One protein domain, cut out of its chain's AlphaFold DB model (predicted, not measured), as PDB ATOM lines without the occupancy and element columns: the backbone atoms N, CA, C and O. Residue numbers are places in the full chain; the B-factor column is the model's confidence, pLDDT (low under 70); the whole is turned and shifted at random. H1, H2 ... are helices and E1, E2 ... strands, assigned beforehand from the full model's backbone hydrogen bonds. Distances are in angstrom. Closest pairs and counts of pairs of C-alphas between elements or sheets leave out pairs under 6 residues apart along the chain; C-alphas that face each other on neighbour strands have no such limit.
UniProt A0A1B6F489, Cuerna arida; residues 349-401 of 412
ATOM      1  N   LYS A 349       6.622  24.212  47.939       58.81
ATOM      2  CA  LYS A 349       7.487  23.060  47.617       58.81
ATOM      3  C   LYS A 349       8.559  23.376  46.569       58.81
ATOM      4  O   LYS A 349       9.555  22.664  46.499       58.81
ATOM      5  N   LEU A 350       8.363  24.421  45.763       62.16
ATOM      6  CA  LEU A 350       9.316  24.858  44.732       62.16
ATOM      7  C   LEU A 350      10.406  25.781  45.292       62.16
ATOM      8  O   LEU A 350      11.445  25.970  44.664       62.16
ATOM      9  N   TRP A 351      10.168  26.373  46.462       65.88
ATOM     10  CA  TRP A 351      11.092  27.303  47.092       65.88
ATOM     11  C   TRP A 351      12.047  26.542  48.002       65.88
ATOM     12  O   TRP A 351      11.689  26.148  49.108       65.88
ATOM     13  N   GLN A 352      13.271  26.346  47.521       72.25
ATOM     14  CA  GLN A 352      14.391  25.919  48.355       72.25
ATOM     15  C   GLN A 352      15.166  27.146  48.859       72.25
ATOM     16  O   GLN A 352      15.141  28.201  48.211       72.25
ATOM     17  N   PRO A 353      15.850  27.046  50.012       78.06
ATOM     18  CA  PRO A 353      16.698  28.118  50.514       78.06
ATOM     19  C   PRO A 353      17.757  28.534  49.486       78.06
ATOM     20  O   PRO A 353      18.431  27.697  48.893       78.06
ATOM     21  N   LEU A 354      17.983  29.843  49.334       75.31
ATOM     22  CA  LEU A 354      19.063  30.370  48.482       75.31
ATOM     23  C   LEU A 354      20.448  29.862  48.909       75.31
ATOM     24  O   LEU A 354      21.348  29.777  48.078       75.31
ATOM     25  N   SER A 355      20.612  29.491  50.184       78.88
ATOM     26  CA  SER A 355      21.830  28.867  50.705       78.88
ATOM     27  C   SER A 355      22.184  27.565  49.994       78.88
ATOM     28  O   SER A 355      23.353  27.194  49.988       78.88
ATOM     29  N   ASP A 356      21.226  26.880  49.366       81.88
ATOM     30  CA  ASP A 356      21.513  25.641  48.647       81.88
ATOM     31  C   ASP A 356      22.349  25.881  47.390       81.88
ATOM     32  O   ASP A 356      23.135  25.011  47.018       81.88
ATOM     33  N   LEU A 357      22.283  27.084  46.803       84.19
ATOM     34  CA  LEU A 357      23.109  27.474  45.656       84.19
ATOM     35  C   LEU A 357      24.615  27.376  45.941       84.19
ATOM     36  O   LEU A 357      25.388  27.224  45.003       84.19
ATOM     37  N   GLN A 358      25.053  27.395  47.206       86.38
ATOM     38  CA  GLN A 358      26.472  27.219  47.550       86.38
ATOM     39  C   GLN A 358      27.016  25.838  47.152       86.38
ATOM     40  O   GLN A 358      28.210  25.679  46.903       86.38
ATOM     41  N   TRP A 359      26.140  24.831  47.091       86.94
ATOM     42  CA  TRP A 359      26.510  23.467  46.726       86.94
ATOM     43  C   TRP A 359      26.611  23.287  45.215       86.94
ATOM     44  O   TRP A 359      27.117  22.270  44.752       86.94
ATOM     45  N   PHE A 360      26.176  24.271  44.442       89.44
ATOM     46  CA  PHE A 360      26.071  24.216  43.000       89.44
ATOM     47  C   PHE A 360      27.258  24.943  42.353       89.44
ATOM     48  O   PHE A 360      27.430  26.150  42.499       89.44
ATOM     49  N   LYS A 361      28.096  24.208  41.614       88.88
ATOM     50  CA  LYS A 361      29.250  24.762  40.888       88.88
ATOM     51  C   LYS A 361      28.938  24.897  39.404       88.88
ATOM     52  O   LYS A 361      28.580  23.916  38.757       88.88
ATOM     53  N   VAL A 362      29.100  26.098  38.854       90.81
ATOM     54  CA  VAL A 362      28.876  26.351  37.424       90.81
ATOM     55  C   VAL A 362      29.945  25.628  36.606       90.81
ATOM     56  O   VAL A 362      31.140  25.804  36.821       90.81
ATOM     57  N   VAL A 363      29.490  24.789  35.679       86.31
ATOM     58  CA  VAL A 363      30.319  24.047  34.723       86.31
ATOM     59  C   VAL A 363      30.449  24.831  33.417       86.31
ATOM     60  O   VAL A 363      31.508  24.822  32.800       86.31
ATOM     61  N   GLY A 364      29.388  25.530  33.009       76.88
ATOM     62  CA  GLY A 364      29.375  26.349  31.802       76.88
ATOM     63  C   GLY A 364      28.090  27.161  31.667       76.88
ATOM     64  O   GLY A 364      27.126  26.939  32.397       76.88
ATOM     65  N   VAL A 365      28.075  28.104  30.729       88.31
ATOM     66  CA  VAL A 365      26.899  28.921  30.397       88.31
ATOM     67  C   VAL A 365      26.501  28.619  28.958       88.31
ATOM     68  O   VAL A 365      27.351  28.652  28.071       88.31
ATOM     69  N   VAL A 366      25.222  28.313  28.734       74.31
ATOM     70  CA  VAL A 366      24.659  27.991  27.415       74.31
ATOM     71  C   VAL A 366      23.494  28.942  27.154       74.31
ATOM     72  O   VAL A 366      22.433  28.838  27.770       74.31
ATOM     73  N   GLY A 367      23.701  29.925  26.275       83.56
ATOM     74  CA  GLY A 367      22.709  30.964  25.997       83.56
ATOM     75  C   GLY A 367      22.305  31.737  27.259       83.56
ATOM     76  O   GLY A 367      23.111  32.467  27.832       83.56
ATOM     77  N   LYS A 368      21.047  31.581  27.694       82.94
ATOM     78  CA  LYS A 368      20.470  32.244  28.887       82.94
ATOM     79  C   LYS A 368      20.396  31.341  30.129       82.94
ATOM     80  O   LYS A 368      19.770  31.724  31.118       82.94
ATOM     81  N   VAL A 369      20.971  30.138  30.081       86.88
ATOM     82  CA  VAL A 369      20.953  29.173  31.190       86.88
ATOM     83  C   VAL A 369      22.368  28.780  31.613       86.88
ATOM     84  O   VAL A 369      23.314  28.847  30.831       86.88
ATOM     85  N   MET A 370      22.521  28.374  32.869       88.25
ATOM     86  CA  MET A 370      23.782  27.898  33.438       88.25
ATOM     87  C   MET A 370      23.719  26.385  33.615       88.25
ATOM     88  O   MET A 370      22.766  25.864  34.190       88.25
ATOM     89  N   LEU A 371      24.747  25.682  33.154       87.62
ATOM     90  CA  LEU A 371      24.966  24.275  33.454       87.62
ATOM     91  C   LEU A 371      25.764  24.169  34.746       87.62
ATOM     92  O   LEU A 371      26.830  24.773  34.881       87.62
ATOM     93  N   VAL A 372      25.264  23.399  35.699       87.31
ATOM     94  CA  VAL A 372      25.742  23.425  37.077       87.31
ATOM     95  C   VAL A 372      25.842  22.001  37.610       87.31
ATOM     96  O   VAL A 372      25.012  21.159  37.294       87.31
ATOM     97  N   ILE A 373      26.866  21.703  38.405       83.88
ATOM     98  CA  ILE A 373      26.995  20.429  39.116       83.88
ATOM     99  C   ILE A 373      26.732  20.638  40.604       83.88
ATOM    100  O   ILE A 373      27.308  21.535  41.216       83.88
ATOM    101  N   ASP A 374      25.878  19.807  41.192       87.12
ATOM    102  CA  ASP A 374      25.737  19.729  42.643       87.12
ATOM    103  C   ASP A 374      26.951  18.997  43.229       87.12
ATOM    104  O   ASP A 374      27.210  17.838  42.920       87.12
ATOM    105  N   SER A 375      27.706  19.671  44.086       80.00
ATOM    106  CA  SER A 375      28.891  19.141  44.763       80.00
ATOM    107  C   SER A 375      28.582  18.049  45.791       80.00
ATOM    108  O   SER A 375      29.480  17.280  46.128       80.00
ATOM    109  N   ARG A 376      27.333  17.938  46.260       83.38
ATOM    110  CA  ARG A 376      26.907  16.897  47.208       83.38
ATOM    111  C   ARG A 376      26.642  15.576  46.501       83.38
ATOM    112  O   ARG A 376      27.055  14.519  46.966       83.38
ATOM    113  N   THR A 377      25.935  15.634  45.377       82.06
ATOM    114  CA  THR A 377      25.457  14.442  44.664       82.06
ATOM    115  C   THR A 377      26.220  14.146  43.375       82.06
ATOM    116  O   THR A 377      26.097  13.057  42.816       82.06
ATOM    117  N   ASN A 378      27.032  15.092  42.901       73.88
ATOM    118  CA  ASN A 378      27.676  15.086  41.587       73.88
ATOM    119  C   ASN A 378      26.685  14.972  40.410       73.88
ATOM    120  O   ASN A 378      27.074  14.578  39.305       73.88
ATOM    121  N   PHE A 379      25.410  15.326  40.619       72.12
ATOM    122  CA  PHE A 379      24.423  15.427  39.544       72.12
ATOM    123  C   PHE A 379      24.521  16.762  38.811       72.12
ATOM    124  O   PHE A 379      24.883  17.792  39.379       72.12
ATOM    125  N   LEU A 380      24.205  16.716  37.519       76.81
ATOM    126  CA  LEU A 380      24.205  17.865  36.629       76.81
ATOM    127  C   LEU A 380      22.796  18.456  36.570       76.81
ATOM    128  O   LEU A 380      21.823  17.726  36.397       76.81
ATOM    129  N   PHE A 381      22.711  19.773  36.669       82.56
ATOM    130  CA  PHE A 381      21.478  20.541  36.670       82.56
ATOM    131  C   PHE A 381      21.602  21.740  35.734       82.56
ATOM    132  O   PHE A 381      22.700  22.221  35.449       82.56
ATOM    133  N   ILE A 382      20.457  22.241  35.280       86.44
ATOM    134  CA  ILE A 382      20.356  23.488  34.525       86.44
ATOM    135  C   ILE A 382      19.707  24.525  35.436       86.44
ATOM    136  O   ILE A 382      18.631  24.295  35.983       86.44
ATOM    137  N   VAL A 383      20.354  25.676  35.589       86.50
ATOM    138  CA  VAL A 383      19.856  26.805  36.372       86.50
ATOM    139  C   VAL A 383      19.519  27.946  35.419       86.50
ATOM    140  O   VAL A 383      20.369  28.417  34.665       86.50
ATOM    141  N   LYS A 384      18.270  28.414  35.455       85.62
ATOM    142  CA  LYS A 384      17.804  29.571  34.682       85.62
ATOM    143  C   LYS A 384      17.467  30.710  35.633       85.62
ATOM    144  O   LYS A 384      16.598  30.570  36.488       85.62
ATOM    145  N   ALA A 385      18.135  31.847  35.464       82.38
ATOM    146  CA  ALA A 385      17.780  33.057  36.188       82.38
ATOM    147  C   ALA A 385      16.530  33.679  35.547       82.38
ATOM    148  O   ALA A 385      16.529  34.012  34.361       82.38
ATOM    149  N   LEU A 386      15.459  33.824  36.329       79.88
ATOM    150  CA  LEU A 386      14.259  34.545  35.912       79.88
ATOM    151  C   LEU A 386      14.331  35.977  36.440       79.88
ATOM    152  O   LEU A 386      14.488  36.202  37.640       79.88
ATOM    153  N   TYR A 387      14.203  36.951  35.542       71.94
ATOM    154  CA  TYR A 387      14.088  38.351  35.931       71.94
ATOM    155  C   TYR A 387      12.700  38.603  36.514       71.94
ATOM    156  O   TYR A 387      11.688  38.195  35.942       71.94
ATOM    157  N   LYS A 388      12.646  39.289  37.656       68.06
ATOM    158  CA  LYS A 388      11.375  39.756  38.213       68.06
ATOM    159  C   LYS A 388      10.788  40.791  37.251       68.06
ATOM    160  O   LYS A 388      11.492  41.724  36.868       68.06
ATOM    161  N   SER A 389       9.526  40.628  36.852       57.34
ATOM    162  CA  SER A 389       8.861  41.638  36.030       57.34
ATOM    163  C   SER A 389       8.643  42.912  36.853       57.34
ATOM    164  O   SER A 389       8.364  42.853  38.050       57.34
ATOM    165  N   SER A 390       8.772  44.076  36.217       52.81
ATOM    166  CA  SER A 390       8.609  45.386  36.865       52.81
ATOM    167  C   SER A 390       7.144  45.761  37.148       52.81
ATOM    168  O   SER A 390       6.855  46.923  37.425       52.81
ATOM    169  N   TYR A 391       6.200  44.817  37.059       52.94
ATOM    170  CA  TYR A 391       4.784  45.108  37.277       52.94
ATOM    171  C   TYR A 391       4.480  45.266  38.775       52.94
ATOM    172  O   TYR A 391       4.898  44.421  39.572       52.94
ATOM    173  N   PRO A 392       3.727  46.305  39.186       52.16
ATOM    174  CA  PRO A 392       3.310  46.450  40.572       52.16
ATOM    175  C   PRO A 392       2.476  45.231  40.982       52.16
ATOM    176  O   PRO A 392       1.538  44.840  40.285       52.16
ATOM    177  N   ILE A 393       2.849  44.626  42.113       50.50
ATOM    178  CA  ILE A 393       2.184  43.461  42.706       50.50
ATOM    179  C   ILE A 393       0.717  43.821  42.955       50.50
ATOM    180  O   ILE A 393       0.373  44.482  43.936       50.50
ATOM    181  N   ASN A 394      -0.167  43.396  42.055       48.84
ATOM    182  CA  ASN A 394      -1.594  43.411  42.319       48.84
ATOM    183  C   ASN A 394      -1.872  42.249  43.280       48.84
ATOM    184  O   ASN A 394      -1.686  41.089  42.909       48.84
ATOM    185  N   LYS A 395      -2.282  42.564  44.516       54.84
ATOM    186  CA  LYS A 395      -2.472  41.612  45.629       54.84
ATOM    187  C   LYS A 395      -3.439  40.455  45.314       54.84
ATOM    188  O   LYS A 395      -3.480  39.492  46.069       54.84
ATOM    189  N   ASN A 396      -4.159  40.527  44.191       50.97
ATOM    190  CA  ASN A 396      -5.153  39.544  43.760       50.97
ATOM    191  C   ASN A 396      -4.707  38.666  42.572       50.97
ATOM    192  O   ASN A 396      -5.531  37.930  42.032       50.97
ATOM    193  N   LYS A 397      -3.441  38.725  42.123       47.56
ATOM    194  CA  LYS A 397      -2.927  37.831  41.069       47.56
ATOM    195  C   LYS A 397      -1.855  36.895  41.625       47.56
ATOM    196  O   LYS A 397      -0.822  37.343  42.111       47.56
ATOM    197  N   CYS A 398      -2.119  35.592  41.536       46.19
ATOM    198  CA  CYS A 398      -1.170  34.543  41.894       46.19
ATOM    199  C   CYS A 398       0.068  34.645  40.989       46.19
ATOM    200  O   CYS A 398      -0.071  34.839  39.780       46.19
ATOM    201  N   CYS A 399       1.272  34.540  41.559       43.94
ATOM    202  CA  CYS A 399       2.507  34.470  40.782       43.94
ATOM    203  C   CYS A 399       2.442  33.251  39.854       43.94
ATOM    204  O   CYS A 399       2.541  32.116  40.315       43.94
ATOM    205  N   ILE A 400       2.274  33.488  38.553       49.94
ATOM    206  CA  ILE A 400       2.311  32.435  37.542       49.94
ATOM    207  C   ILE A 400       3.780  32.064  37.356       49.94
ATOM    208  O   ILE A 400       4.538  32.780  36.702       49.94
ATOM    209  N   VAL A 401       4.201  30.971  37.989       51.06
ATOM    210  CA  VAL A 401       5.474  30.331  37.655       51.06
ATOM    211  C   VAL A 401       5.254  29.618  36.321       51.06
ATOM    212  O   VAL A 401       4.313  28.827  36.233       51.06
TER     213      VAL A 401
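Overview. This is residues 349 to 401 of the 412 residues of a protein of Cuerna arida (UniProt A0A1B6F489). A small, strongly twisted sheet of three strands, E1, E2 and E3, is preceded by one short helix, H1, which only grazes it, and is followed by a long tail in which residues 387 to 400 stand free. The tail sticks out from the sheet and folds back at its far part, near Asn 396, and it makes much of the length of the domain. The printed part has 53 residues, with one named helix and three named strands in the order H1 E1 E2 E3; the sheet runs E1 - E2 - E3, all antiparallel. The class is mixed, helices and strands, with under half of the residues in named elements. The whole is only just loose, close to extended, with a radius of gyration of the C-alphas of 14.4 A, and its outline is flat, spanning 41 by 26 by 14 A.

Arrangement. H1, residues 354 to 359, is on the sheet but only grazes it, with its residues 356 to 359. In H1, 0 of 2 O i to N i+4 pairs are within hydrogen-bond range, while 3 of 3 O i to N i+3 pairs are. A tight link, with 0 residues between, joins H1 to E1, residues 360 to 366, an edge strand. E2, residues 369 to 374, is the inner strand and forms a hairpin with E1, antiparallel at 151 degrees; N 361 and O 373 are 2.8 A apart and N 366 and O 369 are 2.9 A apart, both within hydrogen-bond range. The closest C-alphas of H1 and E2 are those of Trp 359 and Asp 374, 5.6 A apart. E3, residues 380 to 384, is the other edge strand and forms a hairpin with E2, antiparallel at 143 degrees, with N 372 and O 381 within hydrogen-bond range at 2.8 A. E1, E2 and E3 make a meander, each strand the antiparallel neighbour of the one before.

Along the chain. H1 begins at C-alpha 354, (19.063, 30.370, 48.482), and is 10.3 A long from first to last C-alpha. E1 is 16.1 A long, E2 15.6 A and E3 13.5 A. E3 ends at C-alpha 384, (17.804, 29.571, 34.682). Residues 385 to 401 hold no named element, and C-alpha 401 is at (5.474, 30.331, 37.655).

Size, cuts and confidence. The two C-alphas farthest apart are those of Asn 378 and Asn 396, 41.0 A. Without the stretch that stands free, the body has 39 residues and spans 27 by 27 by 13 A. The printed part has no cut, and its three links between named elements are tight. The mean pLDDT of the printed part is 73.3; residues 349 to 351 and 388 to 401 are under 70.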